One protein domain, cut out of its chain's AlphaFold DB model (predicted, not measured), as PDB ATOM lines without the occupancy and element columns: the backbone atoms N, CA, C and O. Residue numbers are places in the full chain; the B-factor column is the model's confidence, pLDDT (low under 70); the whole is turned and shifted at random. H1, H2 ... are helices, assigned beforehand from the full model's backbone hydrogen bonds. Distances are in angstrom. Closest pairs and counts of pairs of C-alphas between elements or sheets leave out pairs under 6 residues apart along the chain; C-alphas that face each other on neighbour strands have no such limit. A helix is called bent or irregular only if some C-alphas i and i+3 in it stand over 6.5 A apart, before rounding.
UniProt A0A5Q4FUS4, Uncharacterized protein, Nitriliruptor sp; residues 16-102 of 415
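This is residues 16 to 102 of the 415 residues of an uncharacterized protein of Nitriliruptor sp (UniProt A0A5Q4FUS4). What does one see first? The long helix H2 runs along one side of a rounded body, the other helices gathered on one half round it and its other side bare, with H6 crossing it near residues 32 to 37 of H2 and H7 packing on residues 24 to 29 of H2. H3 packs on residues 34 to 38 of H2, and H5, with the short helix H1 packed on it, lies with H3 on another side of H2 than H6 and H7. What is it made of, and how large is it? The printed part has 87 residues with seven named helices, H1 to H7 in that order, and no named strand; its class is all helix. It is compact, with a radius of gyration of the C-alphas of 12.1 A and spans of 34 by 25 by 20 A.

Where does the printed part begin? H1, residues 16 to 19, touches H5, residues 63 to 73; their closest C-alphas, those of Leu 18 and Cys 70, are 5.8 A apart. H4, residues 57 to 60, touches H5 only at the corner, closest at the C-alphas of Leu 60 and Arg 66, 4.7 A. What touches H2, residues 23 to 39? H3, residues 42 to 54, touches it at a steep tilt of 46 degrees, opposite ways, closest at Leu 37 and Arg 53, C-alphas 6.2 A apart. H6, residues 76 to 87, touches it only just about perpendicular, at 70.2 degrees, with the C-alphas of Ala 36 and Ile 82 5.2 A apart; H7, residues 94 to 101, touches it with the C-alphas of His 25 and His 95 5.5 A apart. How do the backbones run? Every O i to N i+4 pair is within hydrogen-bond range in H5, but 11 of 13 in H2, 7 of 9 in H3, 7 of 8 in H6 and 2 of 4 in H7; H1 and H4 are too short for such a pair.

Where are the anchor points? C-alpha 16, where H1 begins, is at (150.629, 111.783, 134.127), and C-alpha 101, where H7 ends, is at (137.654, 115.366, 144.154). How long are the longer helices? From first to last C-alpha H2 measures 24.8 A, H6 16.0 A and H5 15.7 A. Which helices are uneven? H2 has a kink of 30 degrees near residue 30; H3 is irregular, with C-alphas 44 and 47 9.3 A apart, and so is H7, with C-alphas 95 and 98 7.1 A apart.

How far does it reach? The two C-alphas farthest apart, those of Glu 47 and Pro 91, are 34.6 A apart. Is anything cut, long or uncertain? The printed part has no cut and no long link; the link from H6 to H7 is short and the others are tight. The mean pLDDT of the printed part is 82.7, and residue 102 is under 70.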
ATOM      1  N   ALA A  16     150.608 113.223 134.387       77.44
ATOM      2  CA  ALA A  16     150.629 111.783 134.127       77.44
ATOM      3  C   ALA A  16     149.257 111.116 134.332       77.44
ATOM      4  O   ALA A  16     148.882 110.236 133.558       77.44
ATOM      5  N   VAL A  17     148.489 111.566 135.329       81.19
ATOM      6  CA  VAL A  17     147.129 111.077 135.597       81.19
ATOM      7  C   VAL A  17     146.189 111.506 134.470       81.19
ATOM      8  O   VAL A  17     145.446 110.677 133.950       81.19
ATOM      9  N   LEU A  18     146.282 112.761 134.015       81.06
ATOM     10  CA  LEU A  18     145.491 113.282 132.891       81.06
ATOM     11  C   LEU A  18     145.823 112.589 131.556       81.06
ATOM     12  O   LEU A  18     144.934 112.281 130.756       81.06
ATOM     13  N   ILE A  19     147.104 112.295 131.316       82.69
ATOM     14  CA  ILE A  19     147.560 111.535 130.141       82.69
ATOM     15  C   ILE A  19     147.041 110.091 130.186       82.69
ATOM     16  O   ILE A  19     146.734 109.529 129.136       82.69
ATOM     17  N   GLY A  20     146.926 109.505 131.380       77.62
ATOM     18  CA  GLY A  20     146.455 108.136 131.594       77.62
ATOM     19  C   GLY A  20     144.942 107.934 131.462       77.62
ATOM     20  O   GLY A  20     144.503 106.787 131.449       77.62
ATOM     21  N   LEU A  21     144.148 109.007 131.347       80.94
ATOM     22  CA  LEU A  21     142.697 108.903 131.162       80.94
ATOM     23  C   LEU A  21     142.356 108.136 129.872       80.94
ATOM     24  O   LEU A  21     142.970 108.357 128.820       80.94
ATOM     25  N   ASP A  22     141.360 107.257 129.934       77.19
ATOM     26  CA  ASP A  22     140.831 106.608 128.737       77.19
ATOM     27  C   ASP A  22     140.066 107.606 127.839       77.19
ATOM     28  O   ASP A  22     139.931 108.797 128.144       77.19
ATOM     29  N   ALA A  23     139.617 107.130 126.677       74.31
ATOM     30  CA  ALA A  23     138.942 107.970 125.693       74.31
ATOM     31  C   ALA A  23     137.612 108.542 126.209       74.31
ATOM     32  O   ALA A  23     137.287 109.675 125.864       74.31
ATOM     33  N   ASP A  24     136.887 107.807 127.053       74.12
ATOM     34  CA  ASP A  24     135.571 108.210 127.553       74.12
ATOM     35  C   ASP A  24     135.708 109.321 128.597       74.12
ATOM     36  O   ASP A  24     135.021 110.340 128.526       74.12
ATOM     37  N   HIS A  25     136.670 109.192 129.513       81.06
ATOM     38  CA  HIS A  25     137.000 110.239 130.479       81.06
ATOM     39  C   HIS A  25     137.501 111.509 129.779       81.06
ATOM     40  O   HIS A  25     137.141 112.626 130.159       81.06
ATOM     41  N   TRP A  26     138.313 111.356 128.728       83.12
ATOM     42  CA  TRP A  26     138.836 112.493 127.972       83.12
ATOM     43  C   TRP A  26     137.768 113.183 127.121       83.12
ATOM     44  O   TRP A  26     137.753 114.412 127.043       83.12
ATOM     45  N   ALA A  27     136.856 112.416 126.515       79.69
ATOM     46  CA  ALA A  27     135.773 112.942 125.688       79.69
ATOM     47  C   ALA A  27     134.886 113.918 126.458       79.69
ATOM     48  O   ALA A  27     134.397 114.884 125.869       79.69
ATOM     49  N   VAL A  28     134.721 113.703 127.764       83.06
ATOM     50  CA  VAL A  28     133.898 114.589 128.578       83.06
ATOM     51  C   VAL A  28     134.694 115.643 129.346       83.06
ATOM     52  O   VAL A  28     134.174 116.728 129.571       83.06
ATOM     53  N   LEU A  29     135.968 115.412 129.673       84.94
ATOM     54  CA  LEU A  29     136.821 116.457 130.252       84.94
ATOM     55  C   LEU A  29     137.159 117.566 129.233       84.94
ATOM     56  O   LEU A  29     137.211 118.746 129.581       84.94
ATOM     57  N   LEU A  30     137.382 117.204 127.966       87.31
ATOM     58  CA  LEU A  30     137.893 118.111 126.934       87.31
ATOM     59  C   LEU A  30     136.999 119.340 126.648       87.31
ATOM     60  O   LEU A  30     137.563 120.422 126.470       87.31
ATOM     61  N   PRO A  31     135.654 119.250 126.625       86.69
ATOM     62  CA  PRO A  31     134.779 120.419 126.526       86.69
ATOM     63  C   PRO A  31     134.991 121.452 127.642       86.69
ATOM     64  O   PRO A  31     135.096 122.637 127.338       86.69
ATOM     65  N   TYR A  32     135.136 121.020 128.898       87.88
ATOM     66  CA  TYR A  32     135.387 121.925 130.030       87.88
ATOM     67  C   TYR A  32     136.768 122.568 129.946       87.88
ATOM     68  O   TYR A  32     136.920 123.763 130.178       87.88
ATOM     69  N   VAL A  33     137.774 121.791 129.531       87.88
ATOM     70  CA  VAL A  33     139.111 122.326 129.244       87.88
ATOM     71  C   VAL A  33     139.034 123.388 128.147       87.88
ATOM     72  O   VAL A  33     139.651 124.440 128.268       87.88
ATOM     73  N   ARG A  34     138.254 123.158 127.083       88.88
ATOM     74  CA  ARG A  34     138.079 124.140 126.007       88.88
ATOM     75  C   ARG A  34     137.371 125.406 126.470       88.88
ATOM     76  O   ARG A  34     137.823 126.475 126.077       88.88
ATOM     77  N   ALA A  35     136.298 125.282 127.246       85.19
ATOM     78  CA  ALA A  35     135.566 126.424 127.785       85.19
ATOM     79  C   ALA A  35     136.492 127.287 128.651       85.19
ATOM     80  O   ALA A  35     136.723 128.448 128.331       85.19
ATOM     81  N   ALA A  36     137.167 126.668 129.623       86.38
ATOM     82  CA  ALA A  36     138.105 127.366 130.493       86.38
ATOM     83  C   ALA A  36     139.253 128.034 129.719       86.38
ATOM     84  O   ALA A  36     139.617 129.163 130.019       86.38
ATOM     85  N   LEU A  37     139.821 127.383 128.696       87.50
ATOM     86  CA  LEU A  37     140.878 127.997 127.883       87.50
ATOM     87  C   LEU A  37     140.395 129.211 127.075       87.50
ATOM     88  O   LEU A  37     141.220 130.062 126.759       87.50
ATOM     89  N   MET A  38     139.113 129.293 126.702       87.31
ATOM     90  CA  MET A  38     138.575 130.467 125.996       87.31
ATOM     91  C   MET A  38     138.395 131.672 126.917       87.31
ATOM     92  O   MET A  38     138.537 132.798 126.448       87.31
ATOM     93  N   ASP A  39     138.154 131.430 128.204       85.81
ATOM     94  CA  ASP A  39     137.913 132.480 129.198       85.81
ATOM     95  C   ASP A  39     139.194 132.964 129.903       85.81
ATOM     96  O   ASP A  39     139.162 133.924 130.671       85.81
ATOM     97  N   ILE A  40     140.338 132.316 129.655       86.12
ATOM     98  CA  ILE A  40     141.641 132.741 130.182       86.12
ATOM     99  C   ILE A  40     142.333 133.676 129.177       86.12
ATOM    100  O   ILE A  40     142.525 133.322 128.010       86.12
ATOM    101  N   ASP A  41     142.777 134.835 129.669       85.81
ATOM    102  CA  ASP A  41     143.539 135.830 128.907       85.81
ATOM    103  C   ASP A  41     144.858 135.282 128.331       85.81
ATOM    104  O   ASP A  41     145.542 134.447 128.935       85.81
ATOM    105  N   ASP A  42     145.268 135.826 127.184       86.38
ATOM    106  CA  ASP A  42     146.450 135.396 126.424       86.38
ATOM    107  C   ASP A  42     147.745 135.498 127.239       86.38
ATOM    108  O   ASP A  42     148.574 134.585 127.199       86.38
ATOM    109  N   ASP A  43     147.875 136.546 128.056       83.12
ATOM    110  CA  ASP A  43     149.023 136.760 128.946       83.12
ATOM    111  C   ASP A  43     149.168 135.639 129.988       83.12
ATOM    112  O   ASP A  43     150.280 135.274 130.374       83.12
ATOM    113  N   ARG A  44     148.046 135.055 130.429       80.81
ATOM    114  CA  ARG A  44     148.021 133.969 131.422       80.81
ATOM    115  C   ARG A  44     148.237 132.596 130.791       80.81
ATOM    116  O   ARG A  44     148.757 131.698 131.450       80.81
ATOM    117  N   LEU A  45     147.847 132.420 129.531       83.94
ATOM    118  CA  LEU A  45     148.064 131.184 128.772       83.94
ATOM    119  C   LEU A  45     149.491 131.066 128.221       83.94
ATOM    120  O   LEU A  45     149.989 129.950 128.025       83.94
ATOM    121  N   GLY A  46     150.126 132.205 127.937       86.44
ATOM    122  CA  GLY A  46     151.385 132.280 127.206       86.44
ATOM    123  C   GLY A  46     151.273 131.742 125.774       86.44
ATOM    124  O   GLY A  46     150.260 131.177 125.356       86.44
ATOM    125  N   GLU A  47     152.355 131.856 125.000       84.81
ATOM    126  CA  GLU A  47     152.381 131.458 123.580       84.81
ATOM    127  C   GLU A  47     151.939 129.999 123.355       84.81
ATOM    128  O   GLU A  47     151.216 129.673 122.408       84.81
ATOM    129  N   ARG A  48     152.344 129.104 124.264       85.81
ATOM    130  CA  ARG A  48     151.995 127.680 124.220       85.81
ATOM    131  C   ARG A  48     150.498 127.452 124.446       85.81
ATOM    132  O   ARG A  48     149.904 126.648 123.725       85.81
ATOM    133  N   GLY A  49     149.891 128.135 125.416       86.12
ATOM    134  CA  GLY A  49     148.466 128.011 125.705       86.12
ATOM    135  C   GLY A  49     147.596 128.622 124.606       86.12
ATOM    136  O   GLY A  49     146.638 127.981 124.181       86.12
ATOM    137  N   VAL A  50     147.989 129.773 124.046       88.31
ATOM    138  CA  VAL A  50     147.303 130.401 122.899       88.31
ATOM    139  C   VAL A  50     147.309 129.474 121.677       88.31
ATOM    140  O   VAL A  50     146.274 129.271 121.037       88.31
ATOM    141  N   ARG A  51     148.443 128.818 121.393       92.44
ATOM    142  CA  ARG A  51     148.540 127.817 120.319       92.44
ATOM    143  C   ARG A  51     147.615 126.620 120.548       92.44
ATOM    144  O   ARG A  51     146.966 126.162 119.608       92.44
ATOM    145  N   LEU A  52     147.569 126.088 121.771       88.19
ATOM    146  CA  LEU A  52     146.711 124.949 122.114       88.19
ATOM    147  C   LEU A  52     145.225 125.329 122.077       88.19
ATOM    148  O   LEU A  52     144.416 124.545 121.583       88.19
ATOM    149  N   ARG A  53     144.876 126.552 122.492       91.25
ATOM    150  CA  ARG A  53     143.528 127.122 122.362       91.25
ATOM    151  C   ARG A  53     143.098 127.225 120.896       91.25
ATOM    152  O   ARG A  53     141.975 126.861 120.567       91.25
ATOM    153  N   ALA A  54     143.988 127.634 119.993       87.88
ATOM    154  CA  ALA A  54     143.696 127.701 118.558       87.88
ATOM    155  C   ALA A  54     143.674 126.326 117.853       87.88
ATOM    156  O   ALA A  54     143.218 126.217 116.713       87.88
ATOM    157  N   ALA A  55     144.161 125.257 118.494       86.44
ATOM    158  CA  ALA A  55     144.252 123.943 117.869       86.44
ATOM    159  C   ALA A  55     142.871 123.263 117.711       86.44
ATOM    160  O   ALA A  55     142.005 123.375 118.588       86.44
ATOM    161  N   PRO A  56     142.653 122.493 116.623       83.94
ATOM    162  CA  PRO A  56     141.433 121.710 116.452       83.94
ATOM    163  C   PRO A  56     141.347 120.589 117.495       83.94
ATOM    164  O   PRO A  56     142.348 119.942 117.809       83.94
ATOM    165  N   THR A  57     140.136 120.301 117.982       79.62
ATOM    166  CA  THR A  57     139.863 119.327 119.059       79.62
ATOM    167  C   THR A  57     140.471 117.944 118.792       79.62
ATOM    168  O   THR A  57     141.017 117.326 119.702       79.62
ATOM    169  N   GLY A  58     140.498 117.493 117.532       74.38
ATOM    170  CA  GLY A  58     141.127 116.222 117.148       74.38
ATOM    171  C   GLY A  58     142.637 116.142 117.428       74.38
ATOM    172  O   GLY A  58     143.138 115.062 117.724       74.38
ATOM    173  N   ARG A  59     143.367 117.271 117.411       79.31
ATOM    174  CA  ARG A  59     144.792 117.318 117.807       79.31
ATOM    175  C   ARG A  59     144.997 117.295 119.323       79.31
ATOM    176  O   ARG A  59     146.089 116.963 119.770       79.31
ATOM    177  N   LEU A  60     143.977 117.662 120.095       81.44
ATOM    178  CA  LEU A  60     144.007 117.693 121.562       81.44
ATOM    179  C   LEU A  60     143.495 116.380 122.176       81.44
ATOM    180  O   LEU A  60     143.792 116.068 123.326       81.44
ATOM    181  N   ALA A  61     142.748 115.592 121.401       74.56
ATOM    182  CA  ALA A  61     142.220 114.294 121.810       74.56
ATOM    183  C   ALA A  61     143.306 113.207 121.960       74.56
ATOM    184  O   ALA A  61     143.107 112.235 122.684       74.56
ATOM    185  N   GLY A  62     144.469 113.360 121.313       75.38
ATOM    186  CA  GLY A  62     145.532 112.355 121.359       75.38
ATOM    187  C   GLY A  62     146.908 112.856 120.922       75.38
ATOM    188  O   GLY A  62     147.093 114.005 120.523       75.38
ATOM    189  N   GLY A  63     147.900 111.967 121.004       78.62
ATOM    190  CA  GLY A  63     149.251 112.222 120.508       78.62
ATOM    191  C   GLY A  63     150.000 113.350 121.242       78.62
ATOM    192  O   GLY A  63     149.786 113.567 122.437       78.62
ATOM    193  N   PRO A  64     150.915 114.060 120.551       78.44
ATOM    194  CA  PRO A  64     151.716 115.130 121.147       78.44
ATOM    195  C   PRO A  64     150.878 116.281 121.716       78.44
ATOM    196  O   PRO A  64     151.180 116.758 122.805       78.44
ATOM    197  N   GLY A  65     149.789 116.665 121.039       80.56
ATOM    198  CA  GLY A  65     148.919 117.757 121.484       80.56
ATOM    199  C   GLY A  65     148.202 117.456 122.801       80.56
ATOM    200  O   GLY A  65     148.097 118.338 123.647       80.56
ATOM    201  N   ARG A  66     147.798 116.197 123.036       84.44
ATOM    202  CA  ARG A  66     147.239 115.775 124.331       84.44
ATOM    203  C   ARG A  66     148.256 115.891 125.464       84.44
ATOM    204  O   ARG A  66     147.911 116.394 126.528       84.44
ATOM    205  N   ARG A  67     149.499 115.444 125.250       85.62
ATOM    206  CA  ARG A  67     150.566 115.562 126.264       85.62
ATOM    207  C   ARG A  67     150.826 117.019 126.608       85.62
ATOM    208  O   ARG A  67     150.850 117.379 127.780       85.62
ATOM    209  N   GLU A  68     150.925 117.856 125.578       86.56
ATOM    210  CA  GLU A  68     151.162 119.276 125.779       86.56
ATOM    211  C   GLU A  68     150.020 119.969 126.531       86.56
ATOM    212  O   GLU A  68     150.277 120.851 127.352       86.56
ATOM    213  N   LEU A  69     148.779 119.562 126.264       88.81
ATOM    214  CA  LEU A  69     147.598 120.062 126.954       88.81
ATOM    215  C   LEU A  69     147.541 119.589 128.412       88.81
ATOM    216  O   LEU A  69     147.234 120.387 129.285       88.81
ATOM    217  N   CYS A  70     147.878 118.329 128.700       87.69
ATOM    218  CA  CYS A  70     147.883 117.807 130.071       87.69
ATOM    219  C   CYS A  70     148.913 118.521 130.959       87.69
ATOM    220  O   CYS A  70     148.630 118.798 132.118       87.69
ATOM    221  N   GLU A  71     150.084 118.858 130.414       87.25
ATOM    222  CA  GLU A  71     151.089 119.666 131.117       87.25
ATOM    223  C   GLU A  71     150.596 121.091 131.406       87.25
ATOM    224  O   GLU A  71     150.880 121.628 132.472       87.25
ATOM    225  N   LEU A  72     149.843 121.695 130.479       87.62
ATOM    226  CA  LEU A  72     149.250 123.021 130.671       87.62
ATOM    227  C   LEU A  72     148.139 122.985 131.734       87.62
ATOM    228  O   LEU A  72     148.098 123.832 132.618       87.62
ATOM    229  N   VAL A  73     147.256 121.985 131.668       87.06
ATOM    230  CA  VAL A  73     146.136 121.800 132.605       87.06
ATOM    231  C   VAL A  73     146.619 121.492 134.024       87.06
ATOM    232  O   VAL A  73     145.949 121.870 134.977       87.06
ATOM    233  N   ALA A  74     147.783 120.857 134.183       84.69
ATOM    234  CA  ALA A  74     148.380 120.592 135.492       84.69
ATOM    235  C   ALA A  74     148.886 121.863 136.213       84.69
ATOM    236  O   ALA A  74     149.248 121.796 137.389       84.69
ATOM    237  N   ALA A  75     148.905 123.028 135.551       85.25
ATOM    238  CA  ALA A  75     149.209 124.298 136.204       85.25
ATOM    239  C   ALA A  75     148.060 124.709 137.157       85.25
ATOM    240  O   ALA A  75     146.907 124.746 136.716       85.25
ATOM    241  N   PRO A  76     148.334 125.076 138.429       82.25
ATOM    242  CA  PRO A  76     147.295 125.353 139.432       82.25
ATOM    243  C   PRO A  76     146.247 126.382 138.992       82.25
ATOM    244  O   PRO A  76     145.049 126.172 139.180       82.25
ATOM    245  N   ASP A  77     146.682 127.471 138.360       81.44
ATOM    246  CA  ASP A  77     145.799 128.565 137.947       81.44
ATOM    247  C   ASP A  77     144.835 128.156 136.828       81.44
ATOM    248  O   ASP A  77     143.685 128.594 136.804       81.44
ATOM    249  N   ILE A  78     145.293 127.290 135.920       85.19
ATOM    250  CA  ILE A  78     144.510 126.788 134.785       85.19
ATOM    251  C   ILE A  78     143.561 125.689 135.262       85.19
ATOM    252  O   ILE A  78     142.378 125.697 134.922       85.19
ATOM    253  N   TRP A  79     144.049 124.780 136.110       87.38
ATOM    254  CA  TRP A  79     143.221 123.747 136.722       87.38
ATOM    255  C   TRP A  79     142.052 124.334 137.514       87.38
ATOM    256  O   TRP A  79     140.933 123.842 137.411       87.38
ATOM    257  N   ASN A  80     142.289 125.403 138.277       85.25
ATOM    258  CA  ASN A  80     141.245 126.041 139.074       85.25
ATOM    259  C   ASN A  80     140.112 126.616 138.207       85.25
ATOM    260  O   ASN A  80     138.949 126.492 138.589       85.25
ATOM    261  N   ALA A  81     140.427 127.173 137.031       83.75
ATOM    262  CA  ALA A  81     139.418 127.629 136.073       83.75
ATOM    263  C   ALA A  81     138.597 126.452 135.516       83.75
ATOM    264  O   ALA A  81     137.371 126.473 135.547       83.75
ATOM    265  N   ILE A  82     139.264 125.369 135.108       86.12
ATOM    266  CA  ILE A  82     138.603 124.154 134.598       86.12
ATOM    267  C   ILE A  82     137.722 123.507 135.672       86.12
ATOM    268  O   ILE A  82     136.608 123.064 135.405       86.12
ATOM    269  N   ARG A  83     138.207 123.462 136.913       84.94
ATOM    270  CA  ARG A  83     137.469 122.928 138.056       84.94
ATOM    271  C   ARG A  83     136.206 123.738 138.336       84.94
ATOM    272  O   ARG A  83     135.187 123.134 138.663       84.94
ATOM    273  N   ALA A  84     136.263 125.065 138.222       83.31
ATOM    274  CA  ALA A  84     135.090 125.920 138.378       83.31
ATOM    275  C   ALA A  84     134.023 125.603 137.317       83.31
ATOM    276  O   ALA A  84     132.864 125.412 137.679       83.31
ATOM    277  N   GLU A  85     134.429 125.427 136.055       83.81
ATOM    278  CA  GLU A  85     133.534 125.027 134.958       83.81
ATOM    279  C   GLU A  85     132.865 123.667 135.205       83.81
ATOM    280  O   GLU A  85     131.666 123.504 134.986       83.81
ATOM    281  N   ILE A  86     133.612 122.677 135.708       84.38
ATOM    282  CA  ILE A  86     133.054 121.347 136.001       84.38
ATOM    283  C   ILE A  86     132.084 121.401 137.191       84.38
ATOM    284  O   ILE A  86     131.027 120.775 137.154       84.38
ATOM    285  N   LEU A  87     132.430 122.145 138.248       83.00
ATOM    286  CA  LEU A  87     131.598 122.284 139.449       83.00
ATOM    287  C   LEU A  87     130.341 123.137 139.225       83.00
ATOM    288  O   LEU A  87     129.423 123.069 140.040       83.00
ATOM    289  N   ALA A  88     130.284 123.922 138.147       84.69
ATOM    290  CA  ALA A  88     129.091 124.671 137.761       84.69
ATOM    291  C   ALA A  88     127.958 123.768 137.226       84.69
ATOM    292  O   ALA A  88     126.818 124.221 137.115       84.69
ATOM    293  N   VAL A  89     128.247 122.499 136.910       81.38
ATOM    294  CA  VAL A  89     127.267 121.518 136.423       81.38
ATOM    295  C   VAL A  89     126.753 120.650 137.577       81.38
ATOM    296  O   VAL A  89     127.543 120.011 138.269       81.38
ATOM    297  N   ASP A  90     125.427 120.587 137.753       77.44
ATOM    298  CA  ASP A  90     124.758 119.755 138.767       77.44
ATOM    299  C   ASP A  90     123.803 118.726 138.113       77.44
ATOM    300  O   ASP A  90     122.848 119.130 137.440       77.44
ATOM    301  N   PRO A  91     124.028 117.405 138.278       78.75
ATOM    302  CA  PRO A  91     125.137 116.786 139.005       78.75
ATOM    303  C   PRO A  91     126.449 116.822 138.216       78.75
ATOM    304  O   PRO A  91     126.461 116.692 136.989       78.75
ATOM    305  N   VAL A  92     127.568 116.925 138.940       79.56
ATOM    306  CA  VAL A  92     128.906 116.780 138.352       79.56
ATOM    307  C   VAL A  92     128.998 115.407 137.688       79.56
ATOM    308  O   VAL A  92     128.686 114.403 138.334       79.56
ATOM    309  N   PRO A  93     129.442 115.316 136.426       79.19
ATOM    310  CA  PRO A  93     129.451 114.036 135.744       79.19
ATOM    311  C   PRO A  93     130.417 113.007 136.370       79.19
ATOM    312  O   PRO A  93     131.583 113.308 136.638       79.19
ATOM    313  N   ASP A  94     129.951 111.764 136.543       77.75
ATOM    314  CA  ASP A  94     130.657 110.699 137.287       77.75
ATOM    315  C   ASP A  94     132.094 110.431 136.802       77.75
ATOM    316  O   ASP A  94     132.989 110.146 137.599       77.75
ATOM    317  N   HIS A  95     132.341 110.548 135.495       77.06
ATOM    318  CA  HIS A  95     133.650 110.283 134.887       77.06
ATOM    319  C   HIS A  95     134.693 111.376 135.209       77.06
ATOM    320  O   HIS A  95     135.886 111.107 135.132       77.06
ATOM    321  N   VAL A  96     134.295 112.598 135.589       79.69
ATOM    322  CA  VAL A  96     135.227 113.664 136.022       79.69
ATOM    323  C   VAL A  96     135.144 113.954 137.520       79.69
ATOM    324  O   VAL A  96     136.048 114.588 138.069       79.69
ATOM    325  N   ALA A  97     134.115 113.450 138.209       79.00
ATOM    326  CA  ALA A  97     133.891 113.680 139.635       79.00
ATOM    327  C   ALA A  97     135.106 113.303 140.501       79.00
ATOM    328  O   ALA A  97     135.491 114.058 141.396       79.00
ATOM    329  N   TRP A  98     135.768 112.177 140.209       78.19
ATOM    330  CA  TRP A  98     136.958 111.746 140.954       78.19
ATOM    331  C   TRP A  98     138.188 112.628 140.683       78.19
ATOM    332  O   TRP A  98     138.984 112.864 141.594       78.19
ATOM    333  N   VAL A  99     138.320 113.150 139.456       74.44
ATOM    334  CA  VAL A  99     139.417 114.047 139.058       74.44
ATOM    335  C   VAL A  99     139.297 115.371 139.819       74.44
ATOM    336  O   VAL A  99     140.283 115.892 140.333       74.44
ATOM    337  N   VAL A 100     138.072 115.879 139.967       75.69
ATOM    338  CA  VAL A 100     137.765 117.105 140.724       75.69
ATOM    339  C   VAL A 100     137.886 116.907 142.240       75.69
ATOM    340  O   VAL A 100     138.312 117.818 142.960       75.69
ATOM    341  N   ALA A 101     137.544 115.716 142.739       72.25
ATOM    342  CA  ALA A 101     137.654 115.366 144.154       72.25
ATOM    343  C   ALA A 101     139.110 115.204 144.636       72.25
ATOM    344  O   ALA A 101     139.342 115.185 145.843       72.25
ATOM    345  N   GLY A 102     140.090 115.122 143.725       63.56
ATOM    346  CA  GLY A 102     141.516 115.003 144.061       63.56
ATOM    347  C   GLY A 102     141.913 113.642 144.643       63.56
ATOM    348  O   GLY A 102     143.029 113.475 145.131       63.56
TER     349      GLY A 102